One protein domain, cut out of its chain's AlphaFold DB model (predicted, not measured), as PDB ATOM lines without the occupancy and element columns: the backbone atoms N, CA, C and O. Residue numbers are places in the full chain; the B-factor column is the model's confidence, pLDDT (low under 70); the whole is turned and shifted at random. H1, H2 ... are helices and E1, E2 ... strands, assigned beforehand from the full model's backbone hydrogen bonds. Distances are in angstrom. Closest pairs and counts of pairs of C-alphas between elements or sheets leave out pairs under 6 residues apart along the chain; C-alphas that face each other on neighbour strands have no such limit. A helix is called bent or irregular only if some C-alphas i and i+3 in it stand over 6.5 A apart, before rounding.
ATOM      1  N   GLY A  16     233.960 238.329 306.953       89.88
ATOM      2  CA  GLY A  16     232.739 238.868 306.358       89.88
ATOM      3  C   GLY A  16     231.489 238.433 307.112       89.88
ATOM      4  O   GLY A  16     231.448 237.356 307.707       89.88
ATOM      5  N   ASN A  17     230.471 239.291 307.128       93.12
ATOM      6  CA  ASN A  17     229.201 239.027 307.800       93.12
ATOM      7  C   ASN A  17     228.117 240.003 307.305       93.12
ATOM      8  O   ASN A  17     228.333 241.211 307.261       93.12
ATOM      9  N   LEU A  18     226.926 239.497 306.971       93.81
ATOM     10  CA  LEU A  18     225.835 240.301 306.390       93.81
ATOM     11  C   LEU A  18     224.993 241.086 307.415       93.81
ATOM     12  O   LEU A  18     224.089 241.828 307.031       93.81
ATOM     13  N   ALA A  19     225.238 240.885 308.707       96.19
ATOM     14  CA  ALA A  19     224.471 241.445 309.815       96.19
ATOM     15  C   ALA A  19     225.302 242.343 310.747       96.19
ATOM     16  O   ALA A  19     224.738 242.941 311.655       96.19
ATOM     17  N   THR A  20     226.620 242.442 310.551       97.12
ATOM     18  CA  THR A  20     227.478 243.286 311.389       97.12
ATOM     19  C   THR A  20     227.200 244.765 311.140       97.12
ATOM     20  O   THR A  20     227.543 245.285 310.082       97.12
ATOM     21  N   ASP A  21     226.655 245.447 312.150       97.44
ATOM     22  CA  ASP A  21     226.456 246.902 312.142       97.44
ATOM     23  C   ASP A  21     227.621 247.668 312.809       97.44
ATOM     24  O   ASP A  21     227.864 248.836 312.491       97.44
ATOM     25  N   LEU A  22     228.364 247.011 313.712       97.31
ATOM     26  CA  LEU A  22     229.508 247.551 314.458       97.31
ATOM     27  C   LEU A  22     230.671 246.548 314.453       97.31
ATOM     28  O   LEU A  22     230.492 245.396 314.848       97.31
ATOM     29  N   LEU A  23     231.861 246.998 314.056       96.31
ATOM     30  CA  LEU A  23     233.099 246.210 314.086       96.31
ATOM     31  C   LEU A  23     234.094 246.826 315.073       96.31
ATOM     32  O   LEU A  23     234.365 248.020 315.010       96.31
ATOM     33  N   MET A  24     234.673 246.009 315.952       95.38
ATOM     34  CA  MET A  24     235.684 246.446 316.918       95.38
ATOM     35  C   MET A  24     237.066 245.971 316.463       95.38
ATOM     36  O   MET A  24     237.273 244.775 316.259       95.38
ATOM     37  N   ILE A  25     238.008 246.898 316.307       92.94
ATOM     38  CA  ILE A  25     239.381 246.640 315.881       92.94
ATOM     39  C   ILE A  25     240.292 246.878 317.084       92.94
ATOM     40  O   ILE A  25     240.568 248.017 317.452       92.94
ATOM     41  N   LYS A  26     240.748 245.788 317.701       91.69
ATOM     42  CA  LYS A  26     241.734 245.814 318.783       91.69
ATOM     43  C   LYS A  26     243.128 245.647 318.191       91.69
ATOM     44  O   LYS A  26     243.451 244.587 317.660       91.69
ATOM     45  N   THR A  27     243.940 246.689 318.279       87.00
ATOM     46  CA  THR A  27     245.307 246.740 317.745       87.00
ATOM     47  C   THR A  27     246.365 246.538 318.829       87.00
ATOM     48  O   THR A  27     247.510 246.223 318.512       87.00
ATOM     49  N   GLY A  28     245.996 246.703 320.105       82.50
ATOM     50  CA  GLY A  28     246.921 246.709 321.240       82.50
ATOM     51  C   GLY A  28     247.640 248.047 321.431       82.50
ATOM     52  O   GLY A  28     248.482 248.166 322.318       82.50
ATOM     53  N   ASN A  29     247.311 249.064 320.628       73.88
ATOM     54  CA  ASN A  29     247.957 250.374 320.666       73.88
ATOM     55  C   ASN A  29     247.649 251.157 321.957       73.88
ATOM     56  O   ASN A  29     248.466 251.973 322.376       73.88
ATOM     57  N   SER A  30     246.530 250.867 322.638       69.19
ATOM     58  CA  SER A  30     246.184 251.471 323.937       69.19
ATOM     59  C   SER A  30     247.214 251.194 325.041       69.19
ATOM     60  O   SER A  30     247.342 251.986 325.972       69.19
ATOM     61  N   ILE A  31     247.993 250.110 324.922       66.25
ATOM     62  CA  ILE A  31     249.029 249.715 325.891       66.25
ATOM     63  C   ILE A  31     250.204 250.711 325.887       66.25
ATOM     64  O   ILE A  31     250.894 250.866 326.892       66.25
ATOM     65  N   GLU A  32     250.420 251.431 324.780       65.25
ATOM     66  CA  GLU A  32     251.458 252.465 324.667       65.25
ATOM     67  C   GLU A  32     250.993 253.850 325.177       65.25
ATOM     68  O   GLU A  32     251.711 254.842 325.013       65.25
ATOM     69  N   GLY A  33     249.807 253.937 325.796       66.62
ATOM     70  CA  GLY A  33     249.218 255.179 326.295       66.62
ATOM     71  C   GLY A  33     250.171 255.998 327.176       66.62
ATOM     72  O   GLY A  33     250.821 255.480 328.082       66.62
ATOM     73  N   GLY A  34     250.266 257.301 326.896       64.81
ATOM     74  CA  GLY A  34     251.163 258.224 327.608       64.81
ATOM     75  C   GLY A  34     252.609 258.260 327.098       64.81
ATOM     76  O   GLY A  34     253.429 258.970 327.677       64.81
ATOM     77  N   THR A  35     252.934 257.540 326.019       70.06
ATOM     78  CA  THR A  35     254.260 257.588 325.380       70.06
ATOM     79  C   THR A  35     254.277 258.452 324.118       70.06
ATOM     80  O   THR A  35     253.268 258.625 323.434       70.06
ATOM     81  N   ASP A  36     255.462 258.939 323.741       68.56
ATOM     82  CA  ASP A  36     255.670 259.648 322.473       68.56
ATOM     83  C   ASP A  36     255.385 258.768 321.245       68.56
ATOM     84  O   ASP A  36     255.040 259.283 320.185       68.56
ATOM     85  N   ARG A  37     255.500 257.437 321.351       68.75
ATOM     86  CA  ARG A  37     255.151 256.529 320.243       68.75
ATOM     87  C   ARG A  37     253.662 256.573 319.928       68.75
ATOM     88  O   ARG A  37     253.313 256.641 318.748       68.75
ATOM     89  N   TYR A  38     252.832 256.608 320.971       67.56
ATOM     90  CA  TYR A  38     251.380 256.717 320.867       67.56
ATOM     91  C   TYR A  38     250.979 257.976 320.087       67.56
ATOM     92  O   TYR A  38     250.129 257.916 319.207       67.56
ATOM     93  N   THR A  39     251.645 259.109 320.331       68.62
ATOM     94  CA  THR A  39     251.280 260.401 319.726       68.62
ATOM     95  C   THR A  39     252.012 260.713 318.414       68.62
ATOM     96  O   THR A  39     251.407 261.265 317.493       68.62
ATOM     97  N   LEU A  40     253.297 260.360 318.284       68.56
ATOM     98  CA  LEU A  40     254.147 260.750 317.147       68.56
ATOM     99  C   LEU A  40     254.192 259.710 316.024       68.56
ATOM    100  O   LEU A  40     254.400 260.075 314.863       68.56
ATOM    101  N   THR A  41     254.005 258.425 316.336       71.50
ATOM    102  CA  THR A  41     254.026 257.332 315.346       71.50
ATOM    103  C   THR A  41     252.848 256.356 315.479       71.50
ATOM    104  O   THR A  41     253.082 255.147 315.421       71.50
ATOM    105  N   PRO A  42     251.591 256.823 315.627       74.44
ATOM    106  CA  PRO A  42     250.459 255.916 315.754       74.44
ATOM    107  C   PRO A  42     250.202 255.138 314.463       74.44
ATOM    108  O   PRO A  42     250.511 255.600 313.347       74.44
ATOM    109  N   LEU A  43     249.578 253.973 314.642       85.50
ATOM    110  CA  LEU A  43     248.875 253.271 313.576       85.50
ATOM    111  C   LEU A  43     247.787 254.175 312.982       85.50
ATOM    112  O   LEU A  43     247.236 255.035 313.663       85.50
ATOM    113  N   GLY A  44     247.483 253.979 311.704       88.19
ATOM    114  CA  GLY A  44     246.349 254.622 311.039       88.19
ATOM    115  C   GLY A  44     245.647 253.645 310.109       88.19
ATOM    116  O   GLY A  44     246.166 252.558 309.850       88.19
ATOM    117  N   LEU A  45     244.486 254.027 309.587       91.75
ATOM    118  CA  LEU A  45     243.755 253.211 308.612       91.75
ATOM    119  C   LEU A  45     244.044 253.690 307.189       91.75
ATOM    120  O   LEU A  45     244.227 254.887 306.959       91.75
ATOM    121  N   SER A  46     244.070 252.766 306.229       93.31
ATOM    122  CA  SER A  46     244.144 253.128 304.813       93.31
ATOM    123  C   SER A  46     242.795 253.629 304.293       93.31
ATOM    124  O   SER A  46     241.727 253.236 304.774       93.31
ATOM    125  N   ALA A  47     242.824 254.465 303.258       93.62
ATOM    126  CA  ALA A  47     241.612 254.919 302.582       93.62
ATOM    127  C   ALA A  47     240.867 253.789 301.852       93.62
ATOM    128  O   ALA A  47     239.654 253.863 301.662       93.62
ATOM    129  N   GLU A  48     241.581 252.728 301.477       95.19
ATOM    130  CA  GLU A  48     241.022 251.541 300.824       95.19
ATOM    131  C   GLU A  48     240.251 250.635 301.793       95.19
ATOM    132  O   GLU A  48     239.444 249.809 301.363       95.19
ATOM    133  N   LEU A  49     240.452 250.799 303.105       95.44
ATOM    134  CA  LEU A  49     239.822 249.942 304.100       95.44
ATOM    135  C   LEU A  49     238.301 250.135 304.154       95.44
ATOM    136  O   LEU A  49     237.566 249.156 304.183       95.44
ATOM    137  N   ALA A  50     237.806 251.371 304.114       95.56
ATOM    138  CA  ALA A  50     236.368 251.655 304.146       95.56
ATOM    139  C   ALA A  50     235.564 250.969 303.016       95.56
ATOM    140  O   ALA A  50     234.598 250.267 303.330       95.56
ATOM    141  N   PRO A  51     235.914 251.114 301.718       95.75
ATOM    142  CA  PRO A  51     235.182 250.432 300.652       95.75
ATOM    143  C   PRO A  51     235.305 248.908 300.746       95.75
ATOM    144  O   PRO A  51     234.322 248.209 300.497       95.75
ATOM    145  N   PHE A  52     236.463 248.387 301.165       96.88
ATOM    146  CA  PHE A  52     236.622 246.957 301.415       96.88
ATOM    147  C   PHE A  52     235.679 246.467 302.524       96.88
ATOM    148  O   PHE A  52     234.945 245.503 302.320       96.88
ATOM    149  N   LEU A  53     235.637 247.157 303.668       96.69
ATOM    150  CA  LEU A  53     234.779 246.791 304.794       96.69
ATOM    151  C   LEU A  53     233.298 246.801 304.411       96.69
ATOM    152  O   LEU A  53     232.585 245.886 304.803       96.69
ATOM    153  N   LYS A  54     232.835 247.757 303.596       95.81
ATOM    154  CA  LYS A  54     231.453 247.741 303.081       95.81
ATOM    155  C   LYS A  54     231.153 246.537 302.195       95.81
ATOM    156  O   LYS A  54     230.027 246.052 302.191       95.81
ATOM    157  N   MET A  55     232.133 246.060 301.433       95.62
ATOM    158  CA  MET A  55     231.955 244.887 300.577       95.62
ATOM    159  C   MET A  55     231.758 243.615 301.411       95.62
ATOM    160  O   MET A  55     230.903 242.796 301.082       95.62
ATOM    161  N   VAL A  56     232.527 243.453 302.492       96.88
ATOM    162  CA  VAL A  56     232.481 242.243 303.335       96.88
ATOM    163  C   VAL A  56     231.497 242.339 304.512       96.88
ATOM    164  O   VAL A  56     231.039 241.312 305.019       96.88
ATOM    165  N   PHE A  57     231.117 243.556 304.911       97.31
ATOM    166  CA  PHE A  57     230.132 243.876 305.948       97.31
ATOM    167  C   PHE A  57     229.132 244.926 305.423       97.31
ATOM    168  O   PHE A  57     229.217 246.105 305.767       97.31
ATOM    169  N   PRO A  58     228.156 244.535 304.586       96.19
ATOM    170  CA  PRO A  58     227.284 245.482 303.881       96.19
ATOM    171  C   PRO A  58     226.353 246.307 304.779       96.19
ATOM    172  O   PRO A  58     225.786 247.287 304.308       96.19
ATOM    173  N   LYS A  59     226.180 245.927 306.050       97.19
ATOM    174  CA  LYS A  59     225.412 246.697 307.041       97.19
ATOM    175  C   LYS A  59     226.286 247.492 308.011       97.19
ATOM    176  O   LYS A  59     225.760 248.109 308.930       97.19
ATOM    177  N   LEU A  60     227.605 247.492 307.825       97.88
ATOM    178  CA  LEU A  60     228.517 248.147 308.752       97.88
ATOM    179  C   LEU A  60     228.278 249.656 308.770       97.88
ATOM    180  O   LEU A  60     228.381 250.331 307.749       97.88
ATOM    181  N   ARG A  61     228.013 250.184 309.963       97.50
ATOM    182  CA  ARG A  61     227.732 251.606 310.196       97.50
ATOM    183  C   ARG A  61     228.778 252.284 311.054       97.50
ATOM    184  O   ARG A  61     228.841 253.509 311.070       97.50
ATOM    185  N   CYS A  62     229.544 251.518 311.819       97.88
ATOM    186  CA  CYS A  62     230.512 252.056 312.757       97.88
ATOM    187  C   CYS A  62     231.687 251.094 312.926       97.88
ATOM    188  O   CYS A  62     231.497 249.876 312.961       97.88
ATOM    189  N   ILE A  63     232.884 251.648 313.076       97.25
ATOM    190  CA  ILE A  63     234.035 250.931 313.606       97.25
ATOM    191  C   ILE A  63     234.464 251.547 314.933       97.25
ATOM    192  O   ILE A  63     234.524 252.767 315.075       97.25
ATOM    193  N   GLY A  64     234.755 250.690 315.904       96.12
ATOM    194  CA  GLY A  64     235.404 251.057 317.153       96.12
ATOM    195  C   GLY A  64     236.860 250.625 317.142       96.12
ATOM    196  O   GLY A  64     237.149 249.505 316.729       96.12
ATOM    197  N   MET A  65     237.779 251.480 317.585       93.81
ATOM    198  CA  MET A  65     239.208 251.167 317.587       93.81
ATOM    199  C   MET A  65     239.944 251.752 318.788       93.81
ATOM    200  O   MET A  65     239.622 252.836 319.268       93.81
ATOM    201  N   ASP A  66     240.983 251.049 319.226       90.81
ATOM    202  CA  ASP A  66     241.925 251.467 320.275       90.81
ATOM    203  C   ASP A  66     243.085 252.325 319.724       90.81
ATOM    204  O   ASP A  66     244.213 252.303 320.224       90.81
ATOM    205  N   LEU A  67     242.805 253.083 318.661       88.19
ATOM    206  CA  LEU A  67     243.710 254.053 318.052       88.19
ATOM    207  C   LEU A  67     243.267 255.464 318.424       88.19
ATOM    208  O   LEU A  67     242.073 255.744 318.370       88.19
ATOM    209  N   ILE A  68     244.219 256.369 318.687       84.69
ATOM    210  CA  ILE A  68     243.925 257.797 318.932       84.69
ATOM    211  C   ILE A  68     243.062 258.376 317.815       84.69
ATOM    212  O   ILE A  68     242.169 259.178 318.063       84.69
ATOM    213  N   SER A  69     243.386 258.021 316.572       85.19
ATOM    214  CA  SER A  69     242.657 258.483 315.406       85.19
ATOM    215  C   SER A  69     242.883 257.565 314.211       85.19
ATOM    216  O   SER A  69     243.914 256.901 314.101       85.19
ATOM    217  N   VAL A  70     241.959 257.615 313.253       84.31
ATOM    218  CA  VAL A  70     242.131 257.102 311.888       84.31
ATOM    219  C   VAL A  70     243.372 257.694 311.206       84.31
ATOM    220  O   VAL A  70     243.969 257.078 310.319       84.31
ATOM    221  N   LEU A  71     243.768 258.901 311.625       78.38
ATOM    222  CA  LEU A  71     244.921 259.628 311.120       78.38
ATOM    223  C   LEU A  71     246.209 259.141 311.790       78.38
ATOM    224  O   LEU A  71     246.418 259.384 312.976       78.38
ATOM    225  N   SER A  72     247.166 258.634 311.009       67.31
ATOM    226  CA  SER A  72     248.545 258.663 311.500       67.31
ATOM    227  C   SER A  72     249.128 260.068 311.353       67.31
ATOM    228  O   SER A  72     249.171 260.619 310.247       67.31
ATOM    229  N   TYR A  73     249.642 260.637 312.450       64.56
ATOM    230  CA  TYR A  73     250.289 261.956 312.454       64.56
ATOM    231  C   TYR A  73     251.427 262.056 311.426       64.56
ATOM    232  O   TYR A  73     251.610 263.094 310.793       64.56
ATOM    233  N   SER A  74     252.152 260.957 311.214       67.31
ATOM    234  CA  SER A  74     253.272 260.874 310.271       67.31
ATOM    235  C   SER A  74     252.853 260.676 308.803       67.31
ATOM    236  O   SER A  74     253.649 260.928 307.902       67.31
ATOM    237  N   LYS A  75     251.598 260.276 308.545       76.56
ATOM    238  CA  LYS A  75     251.014 260.082 307.203       76.56
ATOM    239  C   LYS A  75     249.715 260.877 307.047       76.56
ATOM    240  O   LYS A  75     248.670 260.337 306.686       76.56
ATOM    241  N   ARG A  76     249.782 262.188 307.314       81.25
ATOM    242  CA  ARG A  76     248.605 263.083 307.343       81.25
ATOM    243  C   ARG A  76     247.773 263.053 306.063       81.25
ATOM    244  O   ARG A  76     246.557 263.170 306.144       81.25
ATOM    245  N   GLU A  77     248.408 262.946 304.896       88.12
ATOM    246  CA  GLU A  77     247.687 262.918 303.618       88.12
ATOM    247  C   GLU A  77     246.816 261.663 303.499       88.12
ATOM    248  O   GLU A  77     245.622 261.776 303.231       88.12
ATOM    249  N   GLU A  78     247.390 260.489 303.770       87.62
ATOM    250  CA  GLU A  78     246.662 259.218 303.742       87.62
ATOM    251  C   GLU A  78     245.568 259.184 304.805       87.62
ATOM    252  O   GLU A  78     244.427 258.851 304.506       87.62
ATOM    253  N   GLY A  79     245.873 259.651 306.018       87.50
ATOM    254  CA  GLY A  79     244.865 259.784 307.060       87.50
ATOM    255  C   GLY A  79     243.687 260.661 306.614       87.50
ATOM    256  O   GLY A  79     242.534 260.284 306.795       87.50
ATOM    257  N   ARG A  80     243.941 261.830 306.008       90.75
ATOM    258  CA  ARG A  80     242.863 262.717 305.528       90.75
ATOM    259  C   ARG A  80     242.022 262.052 304.445       90.75
ATOM    260  O   ARG A  80     240.810 262.264 304.423       90.75
ATOM    261  N   LYS A  81     242.650 261.265 303.565       93.50
ATOM    262  CA  LYS A  81     241.938 260.453 302.572       93.50
ATOM    263  C   LYS A  81     241.063 259.420 303.270       93.50
ATOM    264  O   LYS A  81     239.871 259.397 302.995       93.50
ATOM    265  N   ALA A  82     241.607 258.659 304.217       93.88
ATOM    266  CA  ALA A  82     240.846 257.687 304.993       93.88
ATOM    267  C   ALA A  82     239.654 258.345 305.695       93.88
ATOM    268  O   ALA A  82     238.514 257.986 305.420       93.88
ATOM    269  N   HIS A  83     239.882 259.392 306.485       93.81
ATOM    270  CA  HIS A  83     238.818 260.129 307.166       93.81
ATOM    271  C   HIS A  83     237.736 260.639 306.197       93.81
ATOM    272  O   HIS A  83     236.546 260.557 306.495       93.81
ATOM    273  N   ASN A  84     238.122 261.148 305.018       94.88
ATOM    274  CA  ASN A  84     237.156 261.555 303.997       94.88
ATOM    275  C   ASN A  84     236.356 260.363 303.462       94.88
ATOM    276  O   ASN A  84     235.139 260.455 303.387       94.88
ATOM    277  N   ILE A  85     237.000 259.252 303.112       96.12
ATOM    278  CA  ILE A  85     236.305 258.087 302.551       96.12
ATOM    279  C   ILE A  85     235.382 257.426 303.587       96.12
ATOM    280  O   ILE A  85     234.289 256.997 303.224       96.12
ATOM    281  N   PHE A  86     235.776 257.379 304.863       96.69
ATOM    282  CA  PHE A  86     234.945 256.837 305.942       96.69
ATOM    283  C   PHE A  86     233.684 257.683 306.187       96.69
ATOM    284  O   PHE A  86     232.597 257.122 306.325       96.69
ATOM    285  N   LEU A  87     233.809 259.016 306.223       96.31
ATOM    286  CA  LEU A  87     232.750 259.895 306.740       96.31
ATOM    287  C   LEU A  87     232.004 260.728 305.689       96.31
ATOM    288  O   LEU A  87     231.005 261.360 306.028       96.31
ATOM    289  N   ASN A  88     232.461 260.772 304.436       95.56
ATOM    290  CA  ASN A  88     231.836 261.604 303.409       95.56
ATOM    291  C   ASN A  88     230.560 260.944 302.841       95.56
ATOM    292  O   ASN A  88     230.679 259.945 302.126       95.56
ATOM    293  N   PRO A  89     229.361 261.519 303.063       93.31
ATOM    294  CA  PRO A  89     228.112 260.966 302.539       93.31
ATOM    295  C   PRO A  89     228.046 260.970 301.003       93.31
ATOM    296  O   PRO A  89     227.378 260.120 300.417       93.31
ATOM    297  N   ASP A  90     228.803 261.845 300.329       95.19
ATOM    298  CA  ASP A  90     228.891 261.871 298.861       95.19
ATOM    299  C   ASP A  90     229.624 260.637 298.298       95.19
ATOM    300  O   ASP A  90     229.609 260.386 297.092       95.19
ATOM    301  N   LYS A  91     230.299 259.860 299.159       88.31
ATOM    302  CA  LYS A  91     230.973 258.594 298.824       88.31
ATOM    303  C   LYS A  91     230.144 257.361 299.222       88.31
ATOM    304  O   LYS A  91     230.635 256.236 299.125       88.31
ATOM    305  N   GLY A  92     228.890 257.558 299.639       90.69
ATOM    306  CA  GLY A  92     227.963 256.523 300.104       90.69
ATOM    307  C   GLY A  92     227.730 256.582 301.615       90.69
ATOM    308  O   GLY A  92     228.166 257.513 302.280       90.69
ATOM    309  N   GLU A  93     227.059 255.571 302.177       94.81
ATOM    310  CA  GLU A  93     226.695 255.564 303.607       94.81
ATOM    311  C   GLU A  93     227.927 255.660 304.528       94.81
ATOM    312  O   GLU A  93     228.788 254.784 304.462       94.81
ATOM    313  N   PRO A  94     228.069 256.692 305.371       97.38
ATOM    314  CA  PRO A  94     229.246 256.827 306.224       97.38
ATOM    315  C   PRO A  94     229.444 255.636 307.168       97.38
ATOM    316  O   PRO A  94     228.491 255.162 307.786       97.38
ATOM    317  N   ILE A  95     230.695 255.202 307.330       97.94
ATOM    318  CA  ILE A  95     231.101 254.334 308.438       97.94
ATOM    319  C   ILE A  95     231.643 255.253 309.531       97.94
ATOM    320  O   ILE A  95     232.703 255.859 309.377       97.94
ATOM    321  N   LEU A  96     230.901 255.368 310.630       97.62
ATOM    322  CA  LEU A  96     231.284 256.177 311.781       97.62
ATOM    323  C   LEU A  96     232.538 255.618 312.459       97.62
ATOM    324  O   LEU A  96     232.785 254.412 312.450       97.62
ATOM    325  N   LEU A  97     233.317 256.511 313.060       96.56
ATOM    326  CA  LEU A  97     234.557 256.189 313.754       96.56
ATOM    327  C   LEU A  97     234.359 256.449 315.250       96.56
ATOM    328  O   LEU A  97     234.066 257.578 315.640       96.56
ATOM    329  N   ASN A  98     234.506 255.414 316.073       96.19
ATOM    330  CA  ASN A  98     234.637 255.538 317.520       96.19
ATOM    331  C   ASN A  98     236.107 255.290 317.886       96.19
ATOM    332  O   ASN A  98     236.592 254.160 317.815       96.19
ATOM    333  N   GLU A  99     236.823 256.373 318.171       92.94
ATOM    334  CA  GLU A  99     238.279 256.399 318.351       92.94
ATOM    335  C   GLU A  99     238.654 256.373 319.844       92.94
ATOM    336  O   GLU A  99     237.803 256.596 320.706       92.94
TER     337      GLU A  99
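What this domain is: This is residues 16 to 99 of the 111 residues of an uncharacterized protein of Nitrososphaerales archaeon (UniProt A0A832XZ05). This is a narrow, elongated body with a small sheet of three short strands towards one end and two short helices, H1 and H2, making a corner at the other. The longest helix, H4, runs along the length of the body from the H2 end back to the sheet, which it only grazes with its residues 83 to 87, and there H3 packs on its residues 82 to 86. The printed part has 84 residues with four named helices and three named strands, in the order E1 H1 H2 H3 E2 H4 E3, of mixed class; the sheet's order is E1 E2 E3, with its strands parallel. The whole is compact, with a radius of gyration of the C-alphas of 13.0 A, and spans 38 by 24 by 15 A.

How they stand to each other: Edge strand E1, residues 22 to 25, is parallel to inner strand E2, residues 62 to 65, at 21 degrees, with N 25 and O 64 at 2.8 A. On the other side of E2, edge strand E3, residues 96 to 98, is parallel to it at 27 degrees, with N 63 and O 96 at 2.8 A. H1, residues 29 to 32, and H2, residues 36 to 40, only just touch, only at the corner by their link, with 3 pairs of C-alphas within 8 A; their closest C-alphas, of Glu 32 and Tyr 38, are 5.7 A apart. H3, residues 49 to 56, is not on the sheet. It touches H4, residues 73 to 87, through H4's residues 82 to 86 alone, the same way at a steep tilt of 40 degrees; the closest C-alphas, of Ala 50 and Phe 86, are 5.7 A apart. H2 only just touches H4, through its residues 73 to 74 alone, with 3 pairs within 8 A; the closest C-alphas, of Leu 40 and Tyr 73, are 6.2 A apart. H4 only grazes the sheet; its closest C-alphas to E3 are those of Leu 87 and Leu 96, 6.4 A. H2 and H3 are apart. E1, H1 H2 H3, E2 and E2, H4, E3 are strand-helix-strand units, parallel neighbour strands joined through helices; the second has a right-handed crossover. Every O i to N i+4 pair is within hydrogen-bond range in H2 and H3, and 9 of 11 in H4; H1 is too short for such a pair.

Where its parts are: E1 begins at C-alpha 22, (229.508, 247.551, 314.458), and is 10.0 A long, as is E2. H3 is 10.7 A long. H4 is 18.6 A long, from C-alpha 73 at (250.289, 261.956, 312.454); it is irregular, C-alphas 74 and 77 being 8.9 A apart. E3 ends at C-alpha 98, (234.637, 255.538, 317.520).

The domain as a whole: The C-alphas farthest apart, of Leu 18 and Asp 36, are 39.0 A apart. The printed part has no cut and no long link. Mean pLDDT of the printed part is 87.9; residues 30 to 34, 36 to 40 and 72 to 74 are under 70.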